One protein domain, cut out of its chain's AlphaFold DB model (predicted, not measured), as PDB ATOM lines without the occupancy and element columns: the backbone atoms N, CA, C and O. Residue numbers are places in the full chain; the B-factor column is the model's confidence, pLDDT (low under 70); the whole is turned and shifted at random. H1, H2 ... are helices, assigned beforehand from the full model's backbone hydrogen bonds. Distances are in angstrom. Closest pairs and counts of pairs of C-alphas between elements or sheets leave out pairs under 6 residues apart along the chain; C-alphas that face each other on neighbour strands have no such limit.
ATOM      1  N   LYS A 141     -53.918  34.258  56.302       78.75
ATOM      2  CA  LYS A 141     -52.598  34.077  56.945       78.75
ATOM      3  C   LYS A 141     -51.551  33.500  55.981       78.75
ATOM      4  O   LYS A 141     -50.409  33.938  55.986       78.75
ATOM      5  N   SER A 142     -51.955  32.576  55.108       77.50
ATOM      6  CA  SER A 142     -51.072  31.989  54.094       77.50
ATOM      7  C   SER A 142     -50.549  33.004  53.071       77.50
ATOM      8  O   SER A 142     -49.482  32.791  52.507       77.50
ATOM      9  N   TYR A 143     -51.263  34.108  52.837       82.50
ATOM     10  CA  TYR A 143     -50.856  35.133  51.870       82.50
ATOM     11  C   TYR A 143     -49.767  36.023  52.473       82.50
ATOM     12  O   TYR A 143     -48.811  36.378  51.791       82.50
ATOM     13  N   LEU A 144     -49.877  36.309  53.774       82.00
ATOM     14  CA  LEU A 144     -48.878  37.069  54.527       82.00
ATOM     15  C   LEU A 144     -47.531  36.337  54.589       82.00
ATOM     16  O   LEU A 144     -46.493  36.972  54.454       82.00
ATOM     17  N   LEU A 145     -47.549  35.006  54.733       85.25
ATOM     18  CA  LEU A 145     -46.326  34.194  54.735       85.25
ATOM     19  C   LEU A 145     -45.562  34.288  53.410       85.25
ATOM     20  O   LEU A 145     -44.339  34.368  53.420       85.25
ATOM     21  N   ILE A 146     -46.270  34.313  52.277       87.62
ATOM     22  CA  ILE A 146     -45.637  34.461  50.961       87.62
ATOM     23  C   ILE A 146     -45.008  35.852  50.839       87.62
ATOM     24  O   ILE A 146     -43.843  35.956  50.480       87.62
ATOM     25  N   ILE A 147     -45.724  36.908  51.233       88.75
ATOM     26  CA  ILE A 147     -45.233  38.298  51.185       88.75
ATOM     27  C   ILE A 147     -43.981  38.522  52.062       88.75
ATOM     28  O   ILE A 147     -43.266  39.498  51.860       88.75
ATOM     29  N   LEU A 148     -43.660  37.620  52.994       92.88
ATOM     30  CA  LEU A 148     -42.428  37.684  53.784       92.88
ATOM     31  C   LEU A 148     -41.172  37.269  52.988       92.88
ATOM     32  O   LEU A 148     -40.060  37.614  53.376       92.88
ATOM     33  N   LEU A 149     -41.311  36.557  51.866       95.81
ATOM     34  CA  LEU A 149     -40.168  36.055  51.092       95.81
ATOM     35  C   LEU A 149     -39.244  37.159  50.546       95.81
ATOM     36  O   LEU A 149     -38.026  36.982  50.603       95.81
ATOM     37  N   PRO A 150     -39.730  38.302  50.021       96.94
ATOM     38  CA  PRO A 150     -38.852  39.383  49.574       96.94
ATOM     39  C   PRO A 150     -38.120  40.023  50.753       96.94
ATOM     40  O   PRO A 150     -36.958  40.394  50.633       96.94
ATOM     41  N   ILE A 151     -38.769  40.072  51.919       96.31
ATOM     42  CA  ILE A 151     -38.174  40.567  53.163       96.31
ATOM     43  C   ILE A 151     -37.031  39.643  53.608       96.31
ATOM     44  O   ILE A 151     -35.952  40.131  53.935       96.31
ATOM     45  N   LEU A 152     -37.212  38.317  53.539       96.94
ATOM     46  CA  LEU A 152     -36.134  37.352  53.802       96.94
ATOM     47  C   LEU A 152     -34.957  37.512  52.833       96.94
ATOM     48  O   LEU A 152     -33.816  37.360  53.252       96.94
ATOM     49  N   SER A 153     -35.216  37.851  51.569       97.12
ATOM     50  CA  SER A 153     -34.164  38.137  50.587       97.12
ATOM     51  C   SER A 153     -33.351  39.384  50.965       97.12
ATOM     52  O   SER A 153     -32.120  39.348  50.983       97.12
ATOM     53  N   ILE A 154     -34.027  40.466  51.361       97.19
ATOM     54  CA  ILE A 154     -33.386  41.718  51.798       97.19
ATOM     55  C   ILE A 154     -32.553  41.495  53.070       97.19
ATOM     56  O   ILE A 154     -31.381  41.859  53.119       97.19
ATOM     57  N   PHE A 155     -33.121  40.855  54.096       97.00
ATOM     58  CA  PHE A 155     -32.370  40.570  55.322       97.00
ATOM     59  C   PHE A 155     -31.269  39.537  55.091       97.00
ATOM     60  O   PHE A 155     -30.172  39.683  55.615       97.00
ATOM     61  N   GLY A 156     -31.523  38.504  54.293       97.44
ATOM     62  CA  GLY A 156     -30.536  37.471  54.014       97.44
ATOM     63  C   GLY A 156     -29.327  38.006  53.258       97.44
ATOM     64  O   GLY A 156     -28.201  37.650  53.598       97.44
ATOM     65  N   THR A 157     -29.536  38.906  52.297       96.44
ATOM     66  CA  THR A 157     -28.428  39.597  51.625       96.44
ATOM     67  C   THR A 157     -27.676  40.502  52.583       96.44
ATOM     68  O   THR A 157     -26.459  40.409  52.636       96.44
ATOM     69  N   TYR A 158     -28.370  41.277  53.419       96.69
ATOM     70  CA  TYR A 158     -27.731  42.087  54.461       96.69
ATOM     71  C   TYR A 158     -26.838  41.249  55.399       96.69
ATOM     72  O   TYR A 158     -25.684  41.602  55.646       96.69
ATOM     73  N   PHE A 159     -27.330  40.103  55.881       97.44
ATOM     74  CA  PHE A 159     -26.551  39.195  56.727       97.44
ATOM     75  C   PHE A 159     -25.361  38.573  55.993       97.44
ATOM     76  O   PHE A 159     -24.287  38.429  56.577       97.44
ATOM     77  N   LEU A 160     -25.515  38.249  54.711       96.69
ATOM     78  CA  LEU A 160     -24.413  37.738  53.908       96.69
ATOM     79  C   LEU A 160     -23.325  38.803  53.714       96.69
ATOM     80  O   LEU A 160     -22.153  38.508  53.926       96.69
ATOM     81  N   THR A 161     -23.701  40.040  53.381       95.50
ATOM     82  CA  THR A 161     -22.753  41.134  53.118       95.50
ATOM     83  C   THR A 161     -21.981  41.557  54.365       95.50
ATOM     84  O   THR A 161     -20.772  41.760  54.290       95.50
ATOM     85  N   TYR A 162     -22.665  41.715  55.502       96.81
ATOM     86  CA  TYR A 162     -22.074  42.333  56.696       96.81
ATOM     87  C   TYR A 162     -21.661  41.335  57.781       96.81
ATOM     88  O   TYR A 162     -20.811  41.655  58.606       96.81
ATOM     89  N   TYR A 163     -22.234  40.129  57.783       96.69
ATOM     90  CA  TYR A 163     -21.992  39.110  58.811       96.69
ATOM     91  C   TYR A 163     -21.494  37.780  58.230       96.69
ATOM     92  O   TYR A 163     -21.341  36.813  58.976       96.69
ATOM     93  N   ASN A 164     -21.253  37.711  56.913       95.19
ATOM     94  CA  ASN A 164     -20.784  36.516  56.204       95.19
ATOM     95  C   ASN A 164     -21.652  35.264  56.464       95.19
ATOM     96  O   ASN A 164     -21.159  34.137  56.481       95.19
ATOM     97  N   SER A 165     -22.955  35.460  56.698       97.12
ATOM     98  CA  SER A 165     -23.906  34.385  56.993       97.12
ATOM     99  C   SER A 165     -24.954  34.272  55.893       97.12
ATOM    100  O   SER A 165     -25.730  35.195  55.658       97.12
ATOM    101  N   ASN A 166     -25.016  33.112  55.238       97.06
ATOM    102  CA  ASN A 166     -25.991  32.808  54.186       97.06
ATOM    103  C   ASN A 166     -27.199  31.992  54.686       97.06
ATOM    104  O   ASN A 166     -28.045  31.606  53.880       97.06
ATOM    105  N   VAL A 167     -27.316  31.741  55.996       98.00
ATOM    106  CA  VAL A 167     -28.347  30.856  56.575       98.00
ATOM    107  C   VAL A 167     -29.764  31.316  56.215       98.00
ATOM    108  O   VAL A 167     -30.598  30.503  55.821       98.00
ATOM    109  N   ILE A 168     -30.029  32.625  56.282       97.75
ATOM    110  CA  ILE A 168     -31.340  33.202  55.943       97.75
ATOM    111  C   ILE A 168     -31.662  32.998  54.454       97.75
ATOM    112  O   ILE A 168     -32.797  32.668  54.111       97.75
ATOM    113  N   LEU A 169     -30.671  33.147  53.569       97.00
ATOM    114  CA  LEU A 169     -30.850  32.934  52.130       97.00
ATOM    115  C   LEU A 169     -31.092  31.457  51.805       97.00
ATOM    116  O   LEU A 169     -32.003  31.149  51.042       97.00
ATOM    117  N   LEU A 170     -30.339  30.540  52.423       97.56
ATOM    118  CA  LEU A 170     -30.558  29.097  52.276       97.56
ATOM    119  C   LEU A 170     -31.959  28.693  52.752       97.56
ATOM    120  O   LEU A 170     -32.649  27.935  52.070       97.56
ATOM    121  N   PHE A 171     -32.416  29.255  53.874       97.19
ATOM    122  CA  PHE A 171     -33.777  29.058  54.365       97.19
ATOM    123  C   PHE A 171     -34.832  29.606  53.390       97.19
ATOM    124  O   PHE A 171     -35.809  28.922  53.088       97.19
ATOM    125  N   MET A 172     -34.618  30.802  52.832       97.00
ATOM    126  CA  MET A 172     -35.492  31.371  51.802       97.00
ATOM    127  C   MET A 172     -35.569  30.463  50.563       97.00
ATOM    128  O   MET A 172     -36.670  30.195  50.086       97.00
ATOM    129  N   PHE A 173     -34.439  29.950  50.059       96.38
ATOM    130  CA  PHE A 173     -34.420  29.030  48.913       96.38
ATOM    131  C   PHE A 173     -35.156  27.721  49.203       96.38
ATOM    132  O   PHE A 173     -35.909  27.245  48.351       96.38
ATOM    133  N   ALA A 174     -34.998  27.170  50.410       96.50
ATOM    134  CA  ALA A 174     -35.736  25.987  50.842       96.50
ATOM    135  C   ALA A 174     -37.255  26.232  50.864       96.50
ATOM    136  O   ALA A 174     -38.019  25.348  50.493       96.50
ATOM    137  N   ILE A 175     -37.711  27.431  51.242       95.50
ATOM    138  CA  ILE A 175     -39.134  27.773  51.145       95.50
ATOM    139  C   ILE A 175     -39.549  27.922  49.676       95.50
ATOM    140  O   ILE A 175     -40.545  27.331  49.263       95.50
ATOM    141  N   LEU A 176     -38.790  28.680  48.875       95.69
ATOM    142  CA  LEU A 176     -39.107  28.954  47.468       95.69
ATOM    143  C   LEU A 176     -39.241  27.682  46.623       95.69
ATOM    144  O   LEU A 176     -40.085  27.659  45.729       95.69
ATOM    145  N   SER A 177     -38.486  26.620  46.919       94.81
ATOM    146  CA  SER A 177     -38.604  25.338  46.210       94.81
ATOM    147  C   SER A 177     -39.953  24.640  46.446       94.81
ATOM    148  O   SER A 177     -40.445  23.930  45.571       94.81
ATOM    149  N   ILE A 178     -40.597  24.886  47.592       95.19
ATOM    150  CA  ILE A 178     -41.873  24.269  47.984       95.19
ATOM    151  C   ILE A 178     -43.070  25.153  47.576       95.19
ATOM    152  O   ILE A 178     -44.175  24.647  47.355       95.19
ATOM    153  N   VAL A 179     -42.876  26.473  47.435       95.06
ATOM    154  CA  VAL A 179     -43.958  27.434  47.130       95.06
ATOM    155  C   VAL A 179     -44.779  27.054  45.890       95.06
ATOM    156  O   VAL A 179     -46.005  27.095  46.006       95.06
ATOM    157  N   PRO A 180     -44.207  26.647  44.735       95.56
ATOM    158  CA  PRO A 180     -45.012  26.286  43.567       95.56
ATOM    159  C   PRO A 180     -45.969  25.115  43.826       95.56
ATOM    160  O   PRO A 180     -47.119  25.135  43.386       95.56
ATOM    161  N   ILE A 181     -45.526  24.121  44.600       94.75
ATOM    162  CA  ILE A 181     -46.346  22.962  44.975       94.75
ATOM    163  C   ILE A 181     -47.481  23.416  45.902       94.75
ATOM    164  O   ILE A 181     -48.650  23.101  45.670       94.75
ATOM    165  N   LEU A 182     -47.165  24.220  46.923       93.12
ATOM    166  CA  LEU A 182     -48.169  24.765  47.843       93.12
ATOM    167  C   LEU A 182     -49.185  25.657  47.128       93.12
ATOM    168  O   LEU A 182     -50.374  25.585  47.442       93.12
ATOM    169  N   ALA A 183     -48.736  26.467  46.168       93.38
ATOM    170  CA  ALA A 183     -49.581  27.334  45.357       93.38
ATOM    171  C   ALA A 183     -50.673  26.528  44.643       93.38
ATOM    172  O   ALA A 183     -51.855  26.842  44.779       93.38
ATOM    173  N   ILE A 184     -50.298  25.436  43.971       95.19
ATOM    174  CA  ILE A 184     -51.243  24.576  43.247       95.19
ATOM    175  C   ILE A 184     -52.229  23.885  44.194       95.19
ATOM    176  O   ILE A 184     -53.405  23.746  43.860       95.19
ATOM    177  N   LEU A 185     -51.768  23.458  45.371       93.25
ATOM    178  CA  LEU A 185     -52.582  22.684  46.310       93.25
ATOM    179  C   LEU A 185     -53.513  23.538  47.182       93.25
ATOM    180  O   LEU A 185     -54.548  23.043  47.630       93.25
ATOM    181  N   LYS A 186     -53.131  24.779  47.509       90.38
ATOM    182  CA  LYS A 186     -53.783  25.568  48.574       90.38
ATOM    183  C   LYS A 186     -54.290  26.940  48.138       90.38
ATOM    184  O   LYS A 186     -55.082  27.533  48.877       90.38
ATOM    185  N   PHE A 187     -53.843  27.468  47.000       90.38
ATOM    186  CA  PHE A 187     -54.155  28.837  46.597       90.38
ATOM    187  C   PHE A 187     -55.097  28.874  45.391       90.38
ATOM    188  O   PHE A 187     -54.970  28.052  44.484       90.38
ATOM    189  N   PRO A 188     -56.051  29.826  45.371       91.25
ATOM    190  CA  PRO A 188     -56.888  30.043  44.201       91.25
ATOM    191  C   PRO A 188     -56.043  30.576  43.042       91.25
ATOM    192  O   PRO A 188     -55.079  31.314  43.256       91.25
ATOM    193  N   GLU A 189     -56.449  30.246  41.819       91.69
ATOM    194  CA  GLU A 189     -55.723  30.611  40.596       91.69
ATOM    195  C   GLU A 189     -55.572  32.130  40.422       91.69
ATOM    196  O   GLU A 189     -54.549  32.594  39.930       91.69
ATOM    197  N   ASP A 190     -56.536  32.917  40.911       88.62
ATOM    198  CA  ASP A 190     -56.483  34.386  40.887       88.62
ATOM    199  C   ASP A 190     -55.311  34.964  41.697       88.62
ATOM    200  O   ASP A 190     -54.918  36.112  41.496       88.62
ATOM    201  N   PHE A 191     -54.732  34.180  42.615       91.25
ATOM    202  CA  PHE A 191     -53.586  34.592  43.423       91.25
ATOM    203  C   PHE A 191     -52.236  34.203  42.798       91.25
ATOM    204  O   PHE A 191     -51.195  34.668  43.259       91.25
ATOM    205  N   TYR A 192     -52.225  33.399  41.729       95.31
ATOM    206  CA  TYR A 192     -50.993  32.974  41.053       95.31
ATOM    207  C   TYR A 192     -50.122  34.145  40.573       95.31
ATOM    208  O   TYR A 192     -48.924  34.105  40.851       95.31
ATOM    209  N   PRO A 193     -50.666  35.224  39.967       95.94
ATOM    210  CA  PRO A 193     -49.879  36.411  39.619       95.94
ATOM    211  C   PRO A 193     -49.083  36.993  40.794       95.94
ATOM    212  O   PRO A 193     -47.913  37.335  40.641       95.94
ATOM    213  N   ALA A 194     -49.695  37.070  41.981       94.75
ATOM    214  CA  ALA A 194     -49.047  37.615  43.171       94.75
ATOM    215  C   ALA A 194     -47.943  36.687  43.695       94.75
ATOM    216  O   ALA A 194     -46.869  37.159  44.056       94.75
ATOM    217  N   ILE A 195     -48.179  35.368  43.697       96.44
ATOM    218  CA  ILE A 195     -47.158  34.381  44.083       96.44
ATOM    219  C   ILE A 195     -45.956  34.454  43.136       96.44
ATOM    220  O   ILE A 195     -44.821  34.488  43.603       96.44
ATOM    221  N   LEU A 196     -46.195  34.502  41.821       98.19
ATOM    222  CA  LEU A 196     -45.130  34.593  40.820       98.19
ATOM    223  C   LEU A 196     -44.301  35.860  40.999       98.19
ATOM    224  O   LEU A 196     -43.077  35.781  41.023       98.19
ATOM    225  N   TRP A 197     -44.956  37.007  41.189       98.00
ATOM    226  CA  TRP A 197     -44.266  38.267  41.449       98.00
ATOM    227  C   TRP A 197     -43.391  38.193  42.706       98.00
ATOM    228  O   TRP A 197     -42.235  38.606  42.680       98.00
ATOM    229  N   VAL A 198     -43.909  37.603  43.787       97.81
ATOM    230  CA  VAL A 198     -43.169  37.439  45.042       97.81
ATOM    231  C   VAL A 198     -41.954  36.521  44.882       97.81
ATOM    232  O   VAL A 198     -40.861  36.894  45.303       97.81
ATOM    233  N   ILE A 199     -42.111  35.353  44.249       98.06
ATOM    234  CA  ILE A 199     -40.982  34.458  43.939       98.06
ATOM    235  C   ILE A 199     -39.940  35.215  43.112       98.06
ATOM    236  O   ILE A 199     -38.751  35.194  43.430       98.06
ATOM    237  N   SER A 200     -40.402  35.914  42.074       98.25
ATOM    238  CA  SER A 200     -39.559  36.661  41.156       98.25
ATOM    239  C   SER A 200     -38.720  37.707  41.877       98.25
ATOM    240  O   SER A 200     -37.505  37.731  41.705       98.25
ATOM    241  N   ILE A 201     -39.341  38.579  42.673       98.19
ATOM    242  CA  ILE A 201     -38.619  39.668  43.329       98.19
ATOM    243  C   ILE A 201     -37.686  39.145  44.428       98.19
ATOM    244  O   ILE A 201     -36.570  39.639  44.549       98.19
ATOM    245  N   SER A 202     -38.072  38.092  45.161       98.06
ATOM    246  CA  SER A 202     -37.193  37.421  46.129       98.06
ATOM    247  C   SER A 202     -35.916  36.893  45.485       98.06
ATOM    248  O   SER A 202     -34.823  37.106  46.014       98.06
ATOM    249  N   LEU A 203     -36.054  36.223  44.339       97.62
ATOM    250  CA  LEU A 203     -34.934  35.667  43.588       97.62
ATOM    251  C   LEU A 203     -34.060  36.745  42.937       97.62
ATOM    252  O   LEU A 203     -32.847  36.582  42.881       97.62
ATOM    253  N   LEU A 204     -34.634  37.849  42.460       97.00
ATOM    254  CA  LEU A 204     -33.835  38.932  41.880       97.00
ATOM    255  C   LEU A 204     -33.091  39.718  42.969       97.00
ATOM    256  O   LEU A 204     -31.902  40.000  42.824       97.00
ATOM    257  N   PHE A 205     -33.751  40.023  44.091       96.75
ATOM    258  CA  PHE A 205     -33.135  40.751  45.202       96.75
ATOM    259  C   PHE A 205     -31.984  39.995  45.859       96.75
ATOM    260  O   PHE A 205     -31.025  40.648  46.261       96.75
ATOM    261  N   GLN A 206     -32.007  38.657  45.908       95.06
ATOM    262  CA  GLN A 206     -30.924  37.933  46.585       95.06
ATOM    263  C   GLN A 206     -29.579  38.112  45.870       95.06
ATOM    264  O   GLN A 206     -28.543  38.196  46.517       95.06
ATOM    265  N   THR A 207     -29.591  38.241  44.538       92.88
ATOM    266  CA  THR A 207     -28.373  38.557  43.777       92.88
ATOM    267  C   THR A 207     -28.134  40.055  43.706       92.88
ATOM    268  O   THR A 207     -27.014  40.508  43.912       92.88
ATOM    269  N   SER A 208     -29.176  40.844  43.442       93.81
ATOM    270  CA  SER A 208     -29.006  42.275  43.217       93.81
ATOM    271  C   SER A 208     -28.535  43.016  44.472       93.81
ATOM    272  O   SER A 208     -27.716  43.920  44.368       93.81
ATOM    273  N   LEU A 209     -28.987  42.624  45.673       95.06
ATOM    274  CA  LEU A 209     -28.712  43.355  46.915       95.06
ATOM    275  C   LEU A 209     -27.431  42.939  47.652       95.06
ATOM    276  O   LEU A 209     -26.992  43.700  48.514       95.06
ATOM    277  N   VAL A 210     -26.805  41.810  47.296       92.50
ATOM    278  CA  VAL A 210     -25.695  41.190  48.053       92.50
ATOM    279  C   VAL A 210     -24.404  42.017  48.125       92.50
ATOM    280  O   VAL A 210     -23.629  41.867  49.067       92.50
ATOM    281  N   SER A 211     -24.136  42.897  47.160       88.56
ATOM    282  CA  SER A 211     -22.916  43.719  47.127       88.56
ATOM    283  C   SER A 211     -23.211  45.184  47.419       88.56
ATOM    284  O   SER A 211     -24.266  45.692  47.071       88.56
ATOM    285  N   THR A 212     -22.271  45.927  48.000       88.62
ATOM    286  CA  THR A 212     -22.419  47.386  48.206       88.62
ATOM    287  C   THR A 212     -22.278  48.200  46.914       88.62
ATOM    288  O   THR A 212     -22.696  49.353  46.856       88.62
ATOM    289  N   VAL A 213     -21.734  47.584  45.866       89.94
ATOM    290  CA  VAL A 213     -21.556  48.152  44.525       89.94
ATOM    291  C   VAL A 213     -22.481  47.468  43.520       89.94
ATOM    292  O   VAL A 213     -23.040  46.410  43.822       89.94
ATOM    293  N   VAL A 214     -22.622  48.040  42.320       86.38
ATOM    294  CA  VAL A 214     -23.225  47.313  41.190       86.38
ATOM    295  C   VAL A 214     -22.375  46.066  40.947       86.38
ATOM    296  O   VAL A 214     -21.162  46.210  40.758       86.38
ATOM    297  N   PRO A 215     -22.948  44.852  41.016       75.69
ATOM    298  CA  PRO A 215     -22.128  43.660  40.933       75.69
ATOM    299  C   PRO A 215     -21.487  43.542  39.544       75.69
ATOM    300  O   PRO A 215     -22.082  43.878  38.518       75.69
ATOM    301  N   ASN A 216     -20.231  43.098  39.523       72.19
ATOM    302  CA  ASN A 216     -19.414  43.033  38.316       72.19
ATOM    303  C   ASN A 216     -19.758  41.782  37.488       72.19
ATOM    304  O   ASN A 216     -19.007  40.809  37.480       72.19
ATOM    305  N   GLY A 217     -20.936  41.779  36.858       70.88
ATOM    306  CA  GLY A 217     -21.436  40.677  36.037       70.88
ATOM    307  C   GLY A 217     -21.895  41.139  34.653       70.88
ATOM    308  O   GLY A 217     -22.767  42.002  34.539       70.88
ATOM    309  N   GLY A 218     -21.338  40.533  33.600       76.31
ATOM    310  CA  GLY A 218     -21.686  40.847  32.209       76.31
ATOM    311  C   GLY A 218     -21.456  42.322  31.867       76.31
ATOM    312  O   GLY A 218     -20.409  42.879  32.185       76.31
ATOM    313  N   ASP A 219     -22.456  42.957  31.251       85.00
ATOM    314  CA  ASP A 219     -22.378  44.356  30.808       85.00
ATOM    315  C   ASP A 219     -22.744  45.376  31.901       85.00
ATOM    316  O   ASP A 219     -22.639  46.577  31.661       85.00
ATOM    317  N   ALA A 220     -23.170  44.943  33.095       87.69
ATOM    318  CA  ALA A 220     -23.783  45.823  34.098       87.69
ATOM    319  C   ALA A 220     -22.898  47.023  34.486       87.69
ATOM    320  O   ALA A 220     -23.390  48.138  34.664       87.69
ATOM    321  N   THR A 221     -21.580  46.829  34.564       88.25
ATOM    322  CA  THR A 221     -20.616  47.906  34.846       88.25
ATOM    323  C   THR A 221     -20.508  48.911  33.700       88.25
ATOM    324  O   THR A 221     -20.393  50.112  33.947       88.25
ATOM    325  N   CYS A 222     -20.602  48.448  32.453       88.88
ATOM    326  CA  CYS A 222     -20.615  49.302  31.269       88.88
ATOM    327  C   CYS A 222     -21.936  50.081  31.157       88.88
ATOM    328  O   CYS A 222     -21.915  51.279  30.870       88.88
ATOM    329  N   GLU A 223     -23.075  49.440  31.444       92.62
ATOM    330  CA  GLU A 223     -24.388  50.102  31.512       92.62
ATOM    331  C   GLU A 223     -24.401  51.191  32.598       92.62
ATOM    332  O   GLU A 223     -24.823  52.328  32.360       92.62
ATOM    333  N   TYR A 224     -23.869  50.868  33.781       93.31
ATOM    334  CA  TYR A 224     -23.701  51.818  34.876       93.31
ATOM    335  C   TYR A 224     -22.818  52.999  34.463       93.31
ATOM    336  O   TYR A 224     -23.176  54.147  34.715       93.31
ATOM    337  N   HIS A 225     -21.690  52.742  33.792       92.19
ATOM    338  CA  HIS A 225     -20.793  53.795  33.322       92.19
ATOM    339  C   HIS A 225     -21.487  54.752  32.340       92.19
ATOM    340  O   HIS A 225     -21.442  55.963  32.550       92.19
ATOM    341  N   CYS A 226     -22.199  54.230  31.334       93.44
ATOM    342  CA  CYS A 226     -22.953  55.052  30.378       93.44
ATOM    343  C   CYS A 226     -23.996  55.926  31.089       93.44
ATOM    344  O   CYS A 226     -24.064  57.134  30.875       93.44
ATOM    345  N   SER A 227     -24.764  55.325  31.999       95.69
ATOM    346  CA  SER A 227     -25.773  56.038  32.790       95.69
ATOM    347  C   SER A 227     -25.135  57.120  33.674       95.69
ATOM    348  O   SER A 227     -25.668  58.221  33.822       95.69
ATOM    349  N   LYS A 228     -23.957  56.835  34.245       95.31
ATOM    350  CA  LYS A 228     -23.216  57.763  35.103       95.31
ATOM    351  C   LYS A 228     -22.686  58.973  34.335       95.31
ATOM    352  O   LYS A 228     -22.685  60.066  34.897       95.31
ATOM    353  N   LEU A 229     -22.281  58.810  33.074       95.31
ATOM    354  CA  LEU A 229     -21.893  59.935  32.217       95.31
ATOM    355  C   LEU A 229     -23.062  60.910  32.043       95.31
ATOM    356  O   LEU A 229     -22.891  62.106  32.279       95.31
ATOM    357  N   VAL A 230     -24.265  60.406  31.751       96.94
ATOM    358  CA  VAL A 230     -25.461  61.254  31.620       96.94
ATOM    359  C   VAL A 230     -25.782  61.979  32.924       96.94
ATOM    360  O   VAL A 230     -26.057  63.175  32.896       96.94
ATOM    361  N   LEU A 231     -25.682  61.304  34.074       96.94
ATOM    362  CA  LEU A 231     -25.875  61.950  35.379       96.94
ATOM    363  C   LEU A 231     -24.874  63.080  35.644       96.94
ATOM    364  O   LEU A 231     -25.238  64.102  36.217       96.94
ATOM    365  N   ASN A 232     -23.613  62.896  35.251       96.00
ATOM    366  CA  ASN A 232     -22.562  63.878  35.508       96.00
ATOM    367  C   ASN A 232     -22.682  65.100  34.583       96.00
ATOM    368  O   ASN A 232     -22.521  66.236  35.034       96.00
ATOM    369  N   TYR A 233     -22.970  64.880  33.297       95.81
ATOM    370  CA  TYR A 233     -23.061  65.957  32.308       95.81
ATOM    371  C   TYR A 233     -24.454  66.595  32.232       95.81
ATOM    372  O   TYR A 233     -24.574  67.751  31.833       95.81
ATOM    373  N   GLY A 234     -25.502  65.889  32.659       97.19
ATOM    374  CA  GLY A 234     -26.897  66.322  32.548       97.19
ATOM    375  C   GLY A 234     -27.454  66.231  31.125       97.19
ATOM    376  O   GLY A 234     -28.502  66.808  30.842       97.19
ATOM    377  N   ILE A 235     -26.751  65.543  30.227       97.00
ATOM    378  CA  ILE A 235     -27.102  65.356  28.820       97.00
ATOM    379  C   ILE A 235     -26.521  64.027  28.331       97.00
ATOM    380  O   ILE A 235     -25.425  63.633  28.734       97.00
ATOM    381  N   TRP A 236     -27.263  63.329  27.480       96.00
ATOM    382  CA  TRP A 236     -26.773  62.167  26.752       96.00
ATOM    383  C   TRP A 236     -26.156  62.593  25.417       96.00
ATOM    384  O   TRP A 236     -26.817  63.248  24.606       96.00
ATOM    385  N   ASP A 237     -24.903  62.191  25.197       92.06
ATOM    386  CA  ASP A 237     -24.186  62.344  23.931       92.06
ATOM    387  C   ASP A 237     -24.252  61.035  23.113       92.06
ATOM    388  O   ASP A 237     -23.602  60.044  23.476       92.06
ATOM    389  N   PRO A 238     -24.999  61.006  21.992       89.38
ATOM    390  CA  PRO A 238     -25.098  59.823  21.145       89.38
ATOM    391  C   PRO A 238     -23.806  59.536  20.371       89.38
ATOM    392  O   PRO A 238     -23.609  58.404  19.936       89.38
ATOM    393  N   THR A 239     -22.920  60.524  20.192       84.69
ATOM    394  CA  THR A 239     -21.686  60.349  19.409       84.69
ATOM    395  C   THR A 239     -20.670  59.464  20.116       84.69
ATOM    396  O   THR A 239     -19.762  58.953  19.465       84.69
ATOM    397  N   GLY A 240     -20.826  59.258  21.430       74.00
ATOM    398  CA  GLY A 240     -19.922  58.443  22.232       74.00
ATOM    399  C   GLY A 240     -18.511  59.021  22.312       74.00
ATOM    400  O   GLY A 240     -17.571  58.271  22.549       74.00
ATOM    401  N   SER A 241     -18.351  60.334  22.121       68.38
ATOM    402  CA  SER A 241     -17.046  61.005  22.104       68.38
ATOM    403  C   SER A 241     -16.228  60.782  23.388       68.38
ATOM    404  O   SER A 241     -15.000  60.757  23.356       68.38
ATOM    405  N   SER A 242     -16.909  60.549  24.514       65.69
ATOM    406  CA  SER A 242     -16.318  60.242  25.820       65.69
ATOM    407  C   SER A 242     -16.085  58.746  26.084       65.69
ATOM    408  O   SER A 242     -15.737  58.380  27.206       65.69
ATOM    409  N   LEU A 243     -16.327  57.862  25.107       75.69
ATOM    410  CA  LEU A 243     -16.272  56.406  25.269       75.69
ATOM    411  C   LEU A 243     -15.075  55.817  24.518       75.69
ATOM    412  O   LEU A 243     -14.936  55.965  23.310       75.69
ATOM    413  N   SER A 244     -14.214  55.100  25.240       61.94
ATOM    414  CA  SER A 244     -12.941  54.582  24.720       61.94
ATOM    415  C   SER A 244     -13.006  53.163  24.138       61.94
ATOM    416  O   SER A 244     -11.987  52.656  23.675       61.94
ATOM    417  N   SER A 245     -14.166  52.491  24.142       64.75
ATOM    418  CA  SER A 245     -14.290  51.109  23.644       64.75
ATOM    419  C   SER A 245     -15.579  50.847  22.857       64.75
ATOM    420  O   SER A 245     -16.654  51.350  23.185       64.75
ATOM    421  N   SER A 246     -15.471  50.005  21.824       60.50
ATOM    422  CA  SER A 246     -16.561  49.667  20.896       60.50
ATOM    423  C   SER A 246     -17.737  48.937  21.557       60.50
ATOM    424  O   SER A 246     -18.885  49.164  21.181       60.50
ATOM    425  N   ASN A 247     -17.494  48.110  22.579       61.41
ATOM    426  CA  ASN A 247     -18.568  47.418  23.305       61.41
ATOM    427  C   ASN A 247     -19.444  48.388  24.113       61.41
ATOM    428  O   ASN A 247     -20.658  48.207  24.193       61.41
ATOM    429  N   VAL A 248     -18.852  49.452  24.660       67.94
ATOM    430  CA  VAL A 248     -19.588  50.481  25.410       67.94
ATOM    431  C   VAL A 248     -20.389  51.383  24.465       67.94
ATOM    432  O   VAL A 248     -21.458  51.868  24.829       67.94
ATOM    433  N   TYR A 249     -19.942  51.522  23.214       67.44
ATOM    434  CA  TYR A 249     -20.642  52.295  22.189       67.44
ATOM    435  C   TYR A 249     -22.058  51.771  21.910       67.44
ATOM    436  O   TYR A 249     -23.020  52.537  21.901       67.44
ATOM    437  N   ASN A 250     -22.216  50.451  21.763       78.69
ATOM    438  CA  ASN A 250     -23.527  49.848  21.504       78.69
ATOM    439  C   ASN A 250     -24.487  50.044  22.686       78.69
ATOM    440  O   ASN A 250     -25.677  50.290  22.491       78.69
ATOM    441  N   LEU A 251     -23.972  49.982  23.914       84.25
ATOM    442  CA  LEU A 251     -24.758  50.185  25.133       84.25
ATOM    443  C   LEU A 251     -25.221  51.642  25.270       84.25
ATOM    444  O   LEU A 251     -26.349  51.892  25.694       84.25
ATOM    445  N   ASN A 252     -24.402  52.600  24.827       88.88
ATOM    446  CA  ASN A 252     -24.734  54.026  24.833       88.88
ATOM    447  C   ASN A 252     -25.929  54.381  23.934       88.88
ATOM    448  O   ASN A 252     -26.553  55.420  24.123       88.88
ATOM    449  N   SER A 253     -26.277  53.529  22.967       89.44
ATOM    450  CA  SER A 253     -27.436  53.754  22.092       89.44
ATOM    451  C   SER A 253     -28.783  53.389  22.741       89.44
ATOM    452  O   SER A 253     -29.845  53.705  22.205       89.44
ATOM    453  N   MET A 254     -28.770  52.717  23.895       93.62
ATOM    454  CA  MET A 254     -29.979  52.163  24.503       93.62
ATOM    455  C   MET A 254     -30.616  53.143  25.491       93.62
ATOM    456  O   MET A 254     -30.086  53.379  26.576       93.62
ATOM    457  N   LEU A 255     -31.820  53.635  25.177       96.00
ATOM    458  CA  LEU A 255     -32.556  54.597  26.018       96.00
ATOM    459  C   LEU A 255     -32.846  54.084  27.435       96.00
ATOM    460  O   LEU A 255     -32.899  54.871  28.378       96.00
ATOM    461  N   ARG A 256     -32.987  52.766  27.626       95.38
ATOM    462  CA  ARG A 256     -33.071  52.176  28.971       95.38
ATOM    463  C   ARG A 256     -31.885  52.597  29.834       95.38
ATOM    464  O   ARG A 256     -32.068  52.965  30.992       95.38
ATOM    465  N   ILE A 257     -30.696  52.538  29.246       96.19
ATOM    466  CA  ILE A 257     -29.444  52.798  29.932       96.19
ATOM    467  C   ILE A 257     -29.294  54.304  30.138       96.19
ATOM    468  O   ILE A 257     -29.285  54.796  31.259       96.19
ATOM    469  N   VAL A 258     -29.251  55.053  29.039       97.00
ATOM    470  CA  VAL A 258     -28.820  56.460  29.051       97.00
ATOM    471  C   VAL A 258     -29.921  57.461  29.392       97.00
ATOM    472  O   VAL A 258     -29.620  58.610  29.685       97.00
ATOM    473  N   ILE A 259     -31.192  57.053  29.390       98.12
ATOM    474  CA  ILE A 259     -32.319  57.926  29.744       98.12
ATOM    475  C   ILE A 259     -33.042  57.401  30.982       98.12
ATOM    476  O   ILE A 259     -33.171  58.122  31.969       98.12
ATOM    477  N   LEU A 260     -33.504  56.150  30.965       98.06
ATOM    478  CA  LEU A 260     -34.408  55.673  32.011       98.06
ATOM    479  C   LEU A 260     -33.716  55.555  33.380       98.06
ATOM    480  O   LEU A 260     -34.292  56.010  34.366       98.06
ATOM    481  N   HIS A 261     -32.491  55.014  33.458       97.69
ATOM    482  CA  HIS A 261     -31.748  54.974  34.729       97.69
ATOM    483  C   HIS A 261     -31.473  56.374  35.303       97.69
ATOM    484  O   HIS A 261     -31.806  56.596  36.471       97.69
ATOM    485  N   PRO A 262     -30.953  57.353  34.525       98.50
ATOM    486  CA  PRO A 262     -30.831  58.729  34.995       98.50
ATOM    487  C   PRO A 262     -32.143  59.344  35.481       98.50
ATOM    488  O   PRO A 262     -32.148  59.954  36.544       98.50
ATOM    489  N   ILE A 263     -33.257  59.157  34.762       98.69
ATOM    490  CA  ILE A 263     -34.562  59.700  35.175       98.69
ATOM    491  C   ILE A 263     -34.960  59.177  36.558       98.69
ATOM    492  O   ILE A 263     -35.318  59.977  37.424       98.69
ATOM    493  N   PHE A 264     -34.879  57.861  36.783       98.56
ATOM    494  CA  PHE A 264     -35.190  57.288  38.094       98.56
ATOM    495  C   PHE A 264     -34.207  57.778  39.164       98.56
ATOM    496  O   PHE A 264     -34.649  58.244  40.207       98.56
ATOM    497  N   SER A 265     -32.898  57.741  38.904       98.38
ATOM    498  CA  SER A 265     -31.879  58.166  39.874       98.38
ATOM    499  C   SER A 265     -32.040  59.633  40.290       98.38
ATOM    500  O   SER A 265     -32.055  59.923  41.484       98.38
ATOM    501  N   ILE A 266     -32.228  60.546  39.329       98.50
ATOM    502  CA  ILE A 266     -32.378  61.986  39.585       98.50
ATOM    503  C   ILE A 266     -33.663  62.268  40.355       98.50
ATOM    504  O   ILE A 266     -33.637  62.940  41.379       98.50
ATOM    505  N   LEU A 267     -34.804  61.776  39.865       98.19
ATOM    506  CA  LEU A 267     -36.089  62.165  40.435       98.19
ATOM    507  C   LEU A 267     -36.312  61.520  41.808       98.19
ATOM    508  O   LEU A 267     -36.762  62.208  42.721       98.19
ATOM    509  N   LEU A 268     -35.947  60.247  41.998       97.75
ATOM    510  CA  LEU A 268     -36.035  59.582  43.307       97.75
ATOM    511  C   LEU A 268     -34.942  60.047  44.288       97.75
ATOM    512  O   LEU A 268     -34.968  59.614  45.436       97.75
ATOM    513  N   GLU A 269     -33.988  60.873  43.840       96.31
ATOM    514  CA  GLU A 269     -32.788  61.270  44.597       96.31
ATOM    515  C   GLU A 269     -31.964  60.083  45.100       96.31
ATOM    516  O   GLU A 269     -31.270  60.129  46.112       96.31
ATOM    517  N   MET A 270     -32.050  58.961  44.395       95.56
ATOM    518  CA  MET A 270     -31.346  57.752  44.777       95.56
ATOM    519  C   MET A 270     -30.042  57.642  43.999       95.56
ATOM    520  O   MET A 270     -29.971  57.984  42.814       95.56
ATOM    521  N   SER A 271     -29.002  57.105  44.636       96.56
ATOM    522  CA  SER A 271     -27.764  56.825  43.914       96.56
ATOM    523  C   SER A 271     -28.027  55.835  42.778       96.56
ATOM    524  O   SER A 271     -28.825  54.903  42.909       96.56
ATOM    525  N   LEU A 272     -27.314  56.007  41.664       96.38
ATOM    526  CA  LEU A 272     -27.435  55.130  40.499       96.38
ATOM    527  C   LEU A 272     -27.190  53.651  40.853       96.38
ATOM    528  O   LEU A 272     -27.793  52.763  40.264       96.38
ATOM    529  N   ILE A 273     -26.346  53.386  41.858       95.94
ATOM    530  CA  ILE A 273     -26.101  52.034  42.372       95.94
ATOM    531  C   ILE A 273     -27.405  51.424  42.893       95.94
ATOM    532  O   ILE A 273     -27.753  50.304  42.532       95.94
ATOM    533  N   TRP A 274     -28.144  52.156  43.728       95.56
ATOM    534  CA  TRP A 274     -29.400  51.661  44.287       95.56
ATOM    535  C   TRP A 274     -30.516  51.595  43.249       95.56
ATOM    536  O   TRP A 274     -31.370  50.719  43.351       95.56
ATOM    537  N   GLU A 275     -30.504  52.460  42.235       95.94
ATOM    538  CA  GLU A 275     -31.462  52.371  41.129       95.94
ATOM    539  C   GLU A 275     -31.286  51.037  40.375       95.94
ATOM    540  O   GLU A 275     -32.249  50.273  40.257       95.94
ATOM    541  N   PHE A 276     -30.052  50.675  40.006       94.75
ATOM    542  CA  PHE A 276     -29.751  49.377  39.385       94.75
ATOM    543  C   PHE A 276     -30.121  48.202  40.296       94.75
ATOM    544  O   PHE A 276     -30.608  47.178  39.823       94.75
ATOM    545  N   LYS A 277     -29.906  48.348  41.608       95.06
ATOM    546  CA  LYS A 277     -30.101  47.267  42.583       95.06
ATOM    547  C   LYS A 277     -31.543  47.079  43.071       95.06
ATOM    548  O   LYS A 277     -31.864  46.034  43.632       95.06
ATOM    549  N   ILE A 278     -32.406  48.086  42.912       96.00
ATOM    550  CA  ILE A 278     -33.777  48.082  43.450       96.00
ATOM    551  C   ILE A 278     -34.800  48.299  42.337       96.00
ATOM    552  O   ILE A 278     -35.660  47.445  42.120       96.00
ATOM    553  N   VAL A 279     -34.709  49.419  41.615       96.88
ATOM    554  CA  VAL A 279     -35.708  49.821  40.610       96.88
ATOM    555  C   VAL A 279     -35.735  48.829  39.456       96.88
ATOM    556  O   VAL A 279     -36.811  48.374  39.063       96.88
ATOM    557  N   HIS A 280     -34.566  48.437  38.940       94.56
ATOM    558  CA  HIS A 280     -34.512  47.465  37.853       94.56
ATOM    559  C   HIS A 280     -35.110  46.095  38.240       94.56
ATOM    560  O   HIS A 280     -36.039  45.673  37.543       94.56
ATOM    561  N   PRO A 281     -34.685  45.424  39.332       96.12
ATOM    562  CA  PRO A 281     -35.315  44.186  39.787       96.12
ATOM    563  C   PRO A 281     -36.818  44.308  40.035       96.12
ATOM    564  O   PRO A 281     -37.562  43.402  39.664       96.12
ATOM    565  N   LEU A 282     -37.293  45.421  40.609       97.06
ATOM    566  CA  LEU A 282     -38.725  45.650  40.824       97.06
ATOM    567  C   LEU A 282     -39.503  45.659  39.507       97.06
ATOM    568  O   LEU A 282     -40.507  44.958  39.392       97.06
ATOM    569  N   ILE A 283     -39.026  46.390  38.500       97.06
ATOM    570  CA  ILE A 283     -39.669  46.439  37.180       97.06
ATOM    571  C   ILE A 283     -39.578  45.073  36.488       97.06
ATOM    572  O   ILE A 283     -40.582  44.552  36.002       97.06
ATOM    573  N   PHE A 284     -38.391  44.459  36.473       96.62
ATOM    574  CA  PHE A 284     -38.164  43.187  35.788       96.62
ATOM    575  C   PHE A 284     -38.914  42.016  36.439       96.62
ATOM    576  O   PHE A 284     -39.318  41.088  35.736       96.62
ATOM    577  N   SER A 285     -39.198  42.086  37.745       97.62
ATOM    578  CA  SER A 285     -39.941  41.049  38.475       97.62
ATOM    579  C   SER A 285     -41.381  40.828  38.002       97.62
ATOM    580  O   SER A 285     -42.019  39.837  38.354       97.62
ATOM    581  N   LEU A 286     -41.912  41.737  37.184       97.75
ATOM    582  CA  LEU A 286     -43.218  41.592  36.548       97.75
ATOM    583  C   LEU A 286     -43.191  40.647  35.337       97.75
ATOM    584  O   LEU A 286     -44.245  40.182  34.901       97.75
ATOM    585  N   THR A 287     -42.005  40.312  34.824       97.31
ATOM    586  CA  THR A 287     -41.827  39.447  33.650       97.31
ATOM    587  C   THR A 287     -42.509  38.084  33.800       97.31
ATOM    588  O   THR A 287     -43.324  37.732  32.948       97.31
ATOM    589  N   PRO A 288     -42.306  37.325  34.895       97.62
ATOM    590  CA  PRO A 288     -42.960  36.025  35.056       97.62
ATOM    591  C   PRO A 288     -44.485  36.129  35.180       97.62
ATOM    592  O   PRO A 288     -45.202  35.192  34.839       97.62
ATOM    593  N   VAL A 289     -45.002  37.273  35.637       98.19
ATOM    594  CA  VAL A 289     -46.446  37.527  35.710       98.19
ATOM    595  C   VAL A 289     -47.036  37.715  34.313       98.19
ATOM    596  O   VAL A 289     -48.110  37.189  34.024       98.19
ATOM    597  N   ALA A 290     -46.339  38.433  33.433       97.44
ATOM    598  CA  ALA A 290     -46.746  38.581  32.040       97.44
ATOM    599  C   ALA A 290     -46.679  37.241  31.287       97.44
ATOM    600  O   ALA A 290     -47.655  36.862  30.635       97.44
ATOM    601  N   LEU A 291     -45.597  36.470  31.466       97.19
ATOM    602  CA  LEU A 291     -45.482  35.112  30.919       97.19
ATOM    603  C   LEU A 291     -46.637  34.216  31.364       97.19
ATOM    604  O   LEU A 291     -47.229  33.526  30.537       97.19
ATOM    605  N   TYR A 292     -47.024  34.277  32.638       98.00
ATOM    606  CA  TYR A 292     -48.165  33.524  33.146       98.00
ATOM    607  C   TYR A 292     -49.454  33.825  32.390       98.00
ATOM    608  O   TYR A 292     -50.178  32.894  32.037       98.00
ATOM    609  N   LEU A 293     -49.745  35.097  32.112       96.81
ATOM    610  CA  LEU A 293     -50.942  35.469  31.361       96.81
ATOM    611  C   LEU A 293     -50.894  34.943  29.922       96.81
ATOM    612  O   LEU A 293     -51.903  34.444  29.426       96.81
ATOM    613  N   ILE A 294     -49.727  35.001  29.275       96.38
ATOM    614  CA  ILE A 294     -49.524  34.474  27.919       96.38
ATOM    615  C   ILE A 294     -49.709  32.952  27.906       96.38
ATOM    616  O   ILE A 294     -50.516  32.432  27.136       96.38
ATOM    617  N   TYR A 295     -49.025  32.230  28.794       97.00
ATOM    618  CA  TYR A 295     -49.115  30.774  28.877       97.00
ATOM    619  C   TYR A 295     -50.512  30.307  29.271       97.00
ATOM    620  O   TYR A 295     -51.013  29.346  28.692       97.00
ATOM    621  N   LYS A 296     -51.178  30.998  30.203       96.69
ATOM    622  CA  LYS A 296     -52.556  30.689  30.606       96.69
ATOM    623  C   LYS A 296     -53.520  30.768  29.426       96.69
ATOM    624  O   LYS A 296     -54.391  29.912  29.329       96.69
ATOM    625  N   ARG A 297     -53.364  31.755  28.534       95.00
ATOM    626  CA  ARG A 297     -54.196  31.894  27.324       95.00
ATOM    627  C   ARG A 297     -53.998  30.744  26.335       95.00
ATOM    628  O   ARG A 297     -54.944  30.385  25.647       95.00
ATOM    629  N   GLN A 298     -52.791  30.186  26.261       96.62
ATOM    630  CA  GLN A 298     -52.462  29.078  25.355       96.62
ATOM    631  C   GLN A 298     -52.728  27.695  25.971       96.62
ATOM    632  O   GLN A 298     -52.851  26.712  25.248       96.62
ATOM    633  N   THR A 299     -52.778  27.606  27.302       96.69
ATOM    634  CA  THR A 299     -52.858  26.339  28.042       96.69
ATOM    635  C   THR A 299     -53.937  26.401  29.131       96.69
ATOM    636  O   THR A 299     -55.126  26.373  28.832       96.69
ATOM    637  N   ASN A 300     -53.551  26.457  30.407       96.81
ATOM    638  CA  ASN A 300     -54.430  26.657  31.554       96.81
ATOM    639  C   ASN A 300     -53.657  27.311  32.712       96.81
ATOM    640  O   ASN A 300     -52.437  27.475  32.654       96.81
ATOM    641  N   SER A 301     -54.358  27.667  33.790       96.88
ATOM    642  CA  SER A 301     -53.764  28.360  34.939       96.88
ATOM    643  C   SER A 301     -52.626  27.586  35.613       96.88
ATOM    644  O   SER A 301     -51.647  28.197  36.027       96.88
ATOM    645  N   LYS A 302     -52.723  26.258  35.740       97.19
ATOM    646  CA  LYS A 302     -51.700  25.454  36.432       97.19
ATOM    647  C   LYS A 302     -50.446  25.291  35.580       97.19
ATOM    648  O   LYS A 302     -49.346  25.498  36.085       97.19
ATOM    649  N   ILE A 303     -50.618  24.974  34.294       97.56
ATOM    650  CA  ILE A 303     -49.510  24.868  33.340       97.56
ATOM    651  C   ILE A 303     -48.822  26.224  33.214       97.56
ATOM    652  O   ILE A 303     -47.620  26.307  33.433       97.56
ATOM    653  N   GLY A 304     -49.576  27.306  32.993       97.88
ATOM    654  CA  GLY A 304     -48.995  28.643  32.887       97.88
ATOM    655  C   GLY A 304     -48.233  29.079  34.139       97.88
ATOM    656  O   GLY A 304     -47.182  29.712  34.031       97.88
ATOM    657  N   PHE A 305     -48.717  28.712  35.331       98.31
ATOM    658  CA  PHE A 305     -48.021  28.988  36.587       98.31
ATOM    659  C   PHE A 305     -46.696  28.221  36.683       98.31
ATOM    660  O   PHE A 305     -45.655  28.840  36.898       98.31
ATOM    661  N   LEU A 306     -46.708  26.905  36.450       98.06
ATOM    662  CA  LEU A 306     -45.497  26.076  36.496       98.06
ATOM    663  C   LEU A 306     -44.477  26.453  35.416       98.06
ATOM    664  O   LEU A 306     -43.286  26.519  35.710       98.06
ATOM    665  N   SER A 307     -44.924  26.758  34.195       97.81
ATOM    666  CA  SER A 307     -44.061  27.248  33.114       97.81
ATOM    667  C   SER A 307     -43.388  28.573  33.481       97.81
ATOM    668  O   SER A 307     -42.205  28.764  33.208       97.81
ATOM    669  N   SER A 308     -44.103  29.468  34.169       98.06
ATOM    670  CA  SER A 308     -43.528  30.727  34.663       98.06
ATOM    671  C   SER A 308     -42.537  30.495  35.809       98.06
ATOM    672  O   SER A 308     -41.503  31.155  35.866       98.06
ATOM    673  N   CYS A 309     -42.801  29.528  36.698       98.06
ATOM    674  CA  CYS A 309     -41.834  29.102  37.714       98.06
ATOM    675  C   CYS A 309     -40.559  28.531  37.092       98.06
ATOM    676  O   CYS A 309     -39.470  28.884  37.537       98.06
ATOM    677  N   LEU A 310     -40.672  27.710  36.043       96.81
ATOM    678  CA  LEU A 310     -39.513  27.180  35.325       96.81
ATOM    679  C   LEU A 310     -38.629  28.318  34.794       96.81
ATOM    680  O   LEU A 310     -37.425  28.305  35.030       96.81
ATOM    681  N   PHE A 311     -39.227  29.333  34.162       96.19
ATOM    682  CA  PHE A 311     -38.501  30.522  33.702       96.19
ATOM    683  C   PHE A 311     -37.801  31.283  34.840       96.19
ATOM    684  O   PHE A 311     -36.714  31.812  34.644       96.19
ATOM    685  N   MET A 312     -38.385  31.335  36.038       97.12
ATOM    686  CA  MET A 312     -37.731  31.981  37.183       97.12
ATOM    687  C   MET A 312     -36.609  31.140  37.793       97.12
ATOM    688  O   MET A 312     -35.698  31.689  38.404       97.12
ATOM    689  N   PHE A 313     -36.687  29.813  37.687       96.62
ATOM    690  CA  PHE A 313     -35.767  28.891  38.357       96.62
ATOM    691  C   PHE A 313     -34.559  28.507  37.504       96.62
ATOM    692  O   PHE A 313     -33.633  27.874  38.013       96.62
ATOM    693  N   ILE A 314     -34.511  28.917  36.234       95.50
ATOM    694  CA  ILE A 314     -33.278  28.809  35.457       95.50
ATOM    695  C   ILE A 314     -32.228  29.787  35.989       95.50
ATOM    696  O   ILE A 314     -32.513  30.945  36.297       95.50
ATOM    697  N   PHE A 315     -30.983  29.317  36.043       92.50
ATOM    698  CA  PHE A 315     -29.843  30.076  36.556       92.50
ATOM    699  C   PHE A 315     -29.739  31.516  36.007       92.50
ATOM    700  O   PHE A 315     -29.557  32.428  36.816       92.50
ATOM    701  N   PRO A 316     -29.910  31.789  34.692       93.12
ATOM    702  CA  PRO A 316     -29.750  33.142  34.155       93.12
ATOM    703  C   PRO A 316     -30.751  34.164  34.697       93.12
ATOM    704  O   PRO A 316     -30.416  35.346  34.766       93.12
ATOM    705  N   PHE A 317     -31.955  33.734  35.091       94.88
ATOM    706  CA  PHE A 317     -33.011  34.640  35.536       94.88
ATOM    707  C   PHE A 317     -32.604  35.406  36.794       94.88
ATOM    708  O   PHE A 317     -32.605  36.633  36.815       94.88
ATOM    709  N   PHE A 318     -32.225  34.675  37.838       91.06
ATOM    710  CA  PHE A 318     -31.951  35.272  39.138       91.06
ATOM    711  C   PHE A 318     -30.490  35.671  39.331       91.06
ATOM    712  O   PHE A 318     -30.212  36.416  40.259       91.06
ATOM    713  N   THR A 319     -29.573  35.222  38.467       89.50
ATOM    714  CA  THR A 319     -28.161  35.634  38.525       89.50
ATOM    715  C   THR A 319     -27.854  36.764  37.550       89.50
ATOM    716  O   THR A 319     -27.444  37.842  37.959       89.50
ATOM    717  N   THR A 320     -28.074  36.554  36.254       89.31
ATOM    718  CA  THR A 320     -27.617  37.473  35.202       89.31
ATOM    719  C   THR A 320     -28.636  38.578  34.946       89.31
ATOM    720  O   THR A 320     -28.287  39.758  34.935       89.31
ATOM    721  N   LEU A 321     -29.913  38.220  34.785       91.94
ATOM    722  CA  LEU A 321     -30.982  39.185  34.501       91.94
ATOM    723  C   LEU A 321     -31.373  40.030  35.722       91.94
ATOM    724  O   LEU A 321     -32.055  41.032  35.564       91.94
ATOM    725  N   ALA A 322     -30.888  39.687  36.920       88.56
ATOM    726  CA  ALA A 322     -30.972  40.555  38.096       88.56
ATOM    727  C   ALA A 322     -30.122  41.835  37.971       88.56
ATOM    728  O   ALA A 322     -30.337  42.786  38.726       88.56
ATOM    729  N   MET A 323     -29.153  41.844  37.049       84.75
ATOM    730  CA  MET A 323     -28.183  42.927  36.860       84.75
ATOM    731  C   MET A 323     -28.158  43.477  35.430       84.75
ATOM    732  O   MET A 323     -27.815  44.637  35.232       84.75
ATOM    733  N   ASN A 324     -28.480  42.650  34.432       88.75
ATOM    734  CA  ASN A 324     -28.421  43.016  33.019       88.75
ATOM    735  C   ASN A 324     -29.700  43.755  32.601       88.75
ATOM    736  O   ASN A 324     -30.705  43.149  32.206       88.75
ATOM    737  N   THR A 325     -29.659  45.082  32.702       92.12
ATOM    738  CA  THR A 325     -30.865  45.905  32.658       92.12
ATOM    739  C   THR A 325     -31.419  46.054  31.249       92.12
ATOM    740  O   THR A 325     -32.645  46.083  31.078       92.12
ATOM    741  N   ARG A 326     -30.542  46.080  30.233       91.06
ATOM    742  CA  ARG A 326     -30.946  46.150  28.824       91.06
ATOM    743  C   ARG A 326     -31.727  44.910  28.418       91.06
ATOM    744  O   ARG A 326     -32.799  45.018  27.827       91.06
ATOM    745  N   THR A 327     -31.215  43.733  28.780       92.19
ATOM    746  CA  THR A 327     -31.810  42.454  28.383       92.19
ATOM    747  C   THR A 327     -33.086  42.213  29.170       92.19
ATOM    748  O   THR A 327     -34.103  41.849  28.583       92.19
ATOM    749  N   GLY A 328     -33.069  42.490  30.478       92.00
ATOM    750  CA  GLY A 328     -34.257  42.365  31.314       92.00
ATOM    751  C   GLY A 328     -35.410  43.237  30.813       92.00
ATOM    752  O   GLY A 328     -36.532  42.754  30.664       92.00
ATOM    753  N   LEU A 329     -35.147  44.503  30.470       92.06
ATOM    754  CA  LEU A 329     -36.194  45.372  29.931       92.06
ATOM    755  C   LEU A 329     -36.646  44.949  28.523       92.06
ATOM    756  O   LEU A 329     -37.836  45.018  28.233       92.06
ATOM    757  N   ALA A 330     -35.738  44.491  27.655       93.25
ATOM    758  CA  ALA A 330     -36.108  43.995  26.328       93.25
ATOM    759  C   ALA A 330     -37.050  42.781  26.412       93.25
ATOM    760  O   ALA A 330     -38.061  42.739  25.714       93.25
ATOM    761  N   ILE A 331     -36.766  41.834  27.315       93.69
ATOM    762  CA  ILE A 331     -37.656  40.700  27.600       93.69
ATOM    763  C   ILE A 331     -39.002  41.201  28.128       93.69
ATOM    764  O   ILE A 331     -40.043  40.717  27.687       93.69
ATOM    765  N   LEU A 332     -38.990  42.189  29.032       91.25
ATOM    766  CA  LEU A 332     -40.214  42.791  29.552       91.25
ATOM    767  C   LEU A 332     -41.092  43.359  28.420       91.25
ATOM    768  O   LEU A 332     -42.295  43.113  28.391       91.25
ATOM    769  N   PHE A 333     -40.483  44.074  27.472       90.69
ATOM    770  CA  PHE A 333     -41.182  44.665  26.330       90.69
ATOM    771  C   PHE A 333     -41.719  43.650  25.331       90.69
ATOM    772  O   PHE A 333     -42.792  43.872  24.789       90.69
ATOM    773  N   LEU A 334     -41.026  42.531  25.114       90.50
ATOM    774  CA  LEU A 334     -41.478  41.495  24.181       90.50
ATOM    775  C   LEU A 334     -42.819  40.857  24.593       90.50
ATOM    776  O   LEU A 334     -43.489  40.237  23.772       90.50
ATOM    777  N   MET A 335     -43.208  40.979  25.864       83.56
ATOM    778  CA  MET A 335     -44.459  40.410  26.376       83.56
ATOM    779  C   MET A 335     -45.662  41.359  26.282       83.56
ATOM    780  O   MET A 335     -46.769  40.933  26.621       83.56
ATOM    781  N   PHE A 336     -45.457  42.617  25.881       77.81
ATOM    782  CA  PHE A 336     -46.503  43.634  25.726       77.81
ATOM    783  C   PHE A 336     -46.934  43.785  24.278       77.81
ATOM    784  O   PHE A 336     -48.168  43.916  24.078       77.81
TER     785      PHE A 336
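This is residues 141 to 336 of the 336 residues of an uncharacterized protein of Hydrogenothermaceae bacterium (UniProt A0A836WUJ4). Picture a slab of roughly aligned helices with a smaller head at one end: H3 lies in the middle of the slab, the hairpin of H1 and H2 packs on one side of it and the hairpin of H8 and H9 on another, and H7 and H11 reach toward the head. The head is made of H4, H5 and H6, set steeply to each other, with the loop of residues 234 to 245. The printed part has 196 residues with eleven named helices, H1 to H11 in order, and no named strand: the class is all helix. It is compact, with a radius of gyration of the C-alphas of 18.0 A, and spans 57 by 44 by 28 A.

Start with H1, residues 141 to 163; its residues 149 to 159 touch residues 167 to 172 of H2, residues 167 to 186, a hairpin whose closest C-alphas, Gly 156 and Ile 168, are 4.8 A apart. Next comes the hub, H3, residues 189 to 208, touching six helices; it touches H1 at a shallow tilt of 4 degrees, the same way, with the C-alphas of Pro 150 and Ser 202 closest at 4.3 A. Go on to H4, residues 220 to 233, whose residues 222 to 226 touch H5, residues 246 to 252, closest at the C-alphas of Cys 226 and Asn 252, 5.9 A. H6, residues 255 to 267, touches H4 at a steep tilt of 59 degrees, with the C-alphas of Ser 227 and Val 258 closest at 4.8 A. Residues 277 to 282 of H7, residues 272 to 284, touch residues 201 to 208 of H3, closest at the C-alphas of Ser 208 and Lys 277, 5.1 A. H8, residues 287 to 298, and H9, residues 301 to 313, form a hairpin at a shallow tilt of 34.9 degrees, only just short of steep; the C-alphas of Tyr 295 and Gly 304 are closest at 4.5 A. H9 touches H3, closest at the C-alphas of Glu 189 and Ser 301, 6.4 A. H10, residues 315 to 319, touches residues 200 to 207 of H3, with the C-alphas of Leu 204 and Phe 318 closest at 4.9 A. H11, residues 325 to 334, touches H7, with the C-alphas of Phe 284 and Gly 328 closest at 6.0 A. H1, H2, H3, H7, H8, H9 and H11 form a bundle, a group of helices side by side. Every O i to N i+4 pair is within hydrogen-bond range in H4, H8, H9, H10 and H11; the others have 15 of 19 in H1, 13 of 16 in H2 and in H3, 7 of 9 in H6 and in H7, and 1 of 3 in H5, where 3 of 4 O i to N i+3 pairs are.

Find C-alpha 141 at (-52.598, 34.077, 56.945); from there H1 runs 31.1 A, with a kink of 33 degrees near residue 150. H2 runs 27.2 A with a kink of 43 degrees near residue 180, and H3 29.3 A. H4 begins at C-alpha 220, (-23.783, 45.823, 34.098), and runs 20.2 A. H11 ends at C-alpha 334, (-41.478, 41.495, 24.181).

Look for the two C-alphas farthest apart at Leu 185 and Ser 241, 57.6 A. The printed part has no cut; the links from H3 to H4 and from H4 to H5 are long, and the others are tight. The model's confidence is under 70 at residues 241 to 242 and 244 to 249.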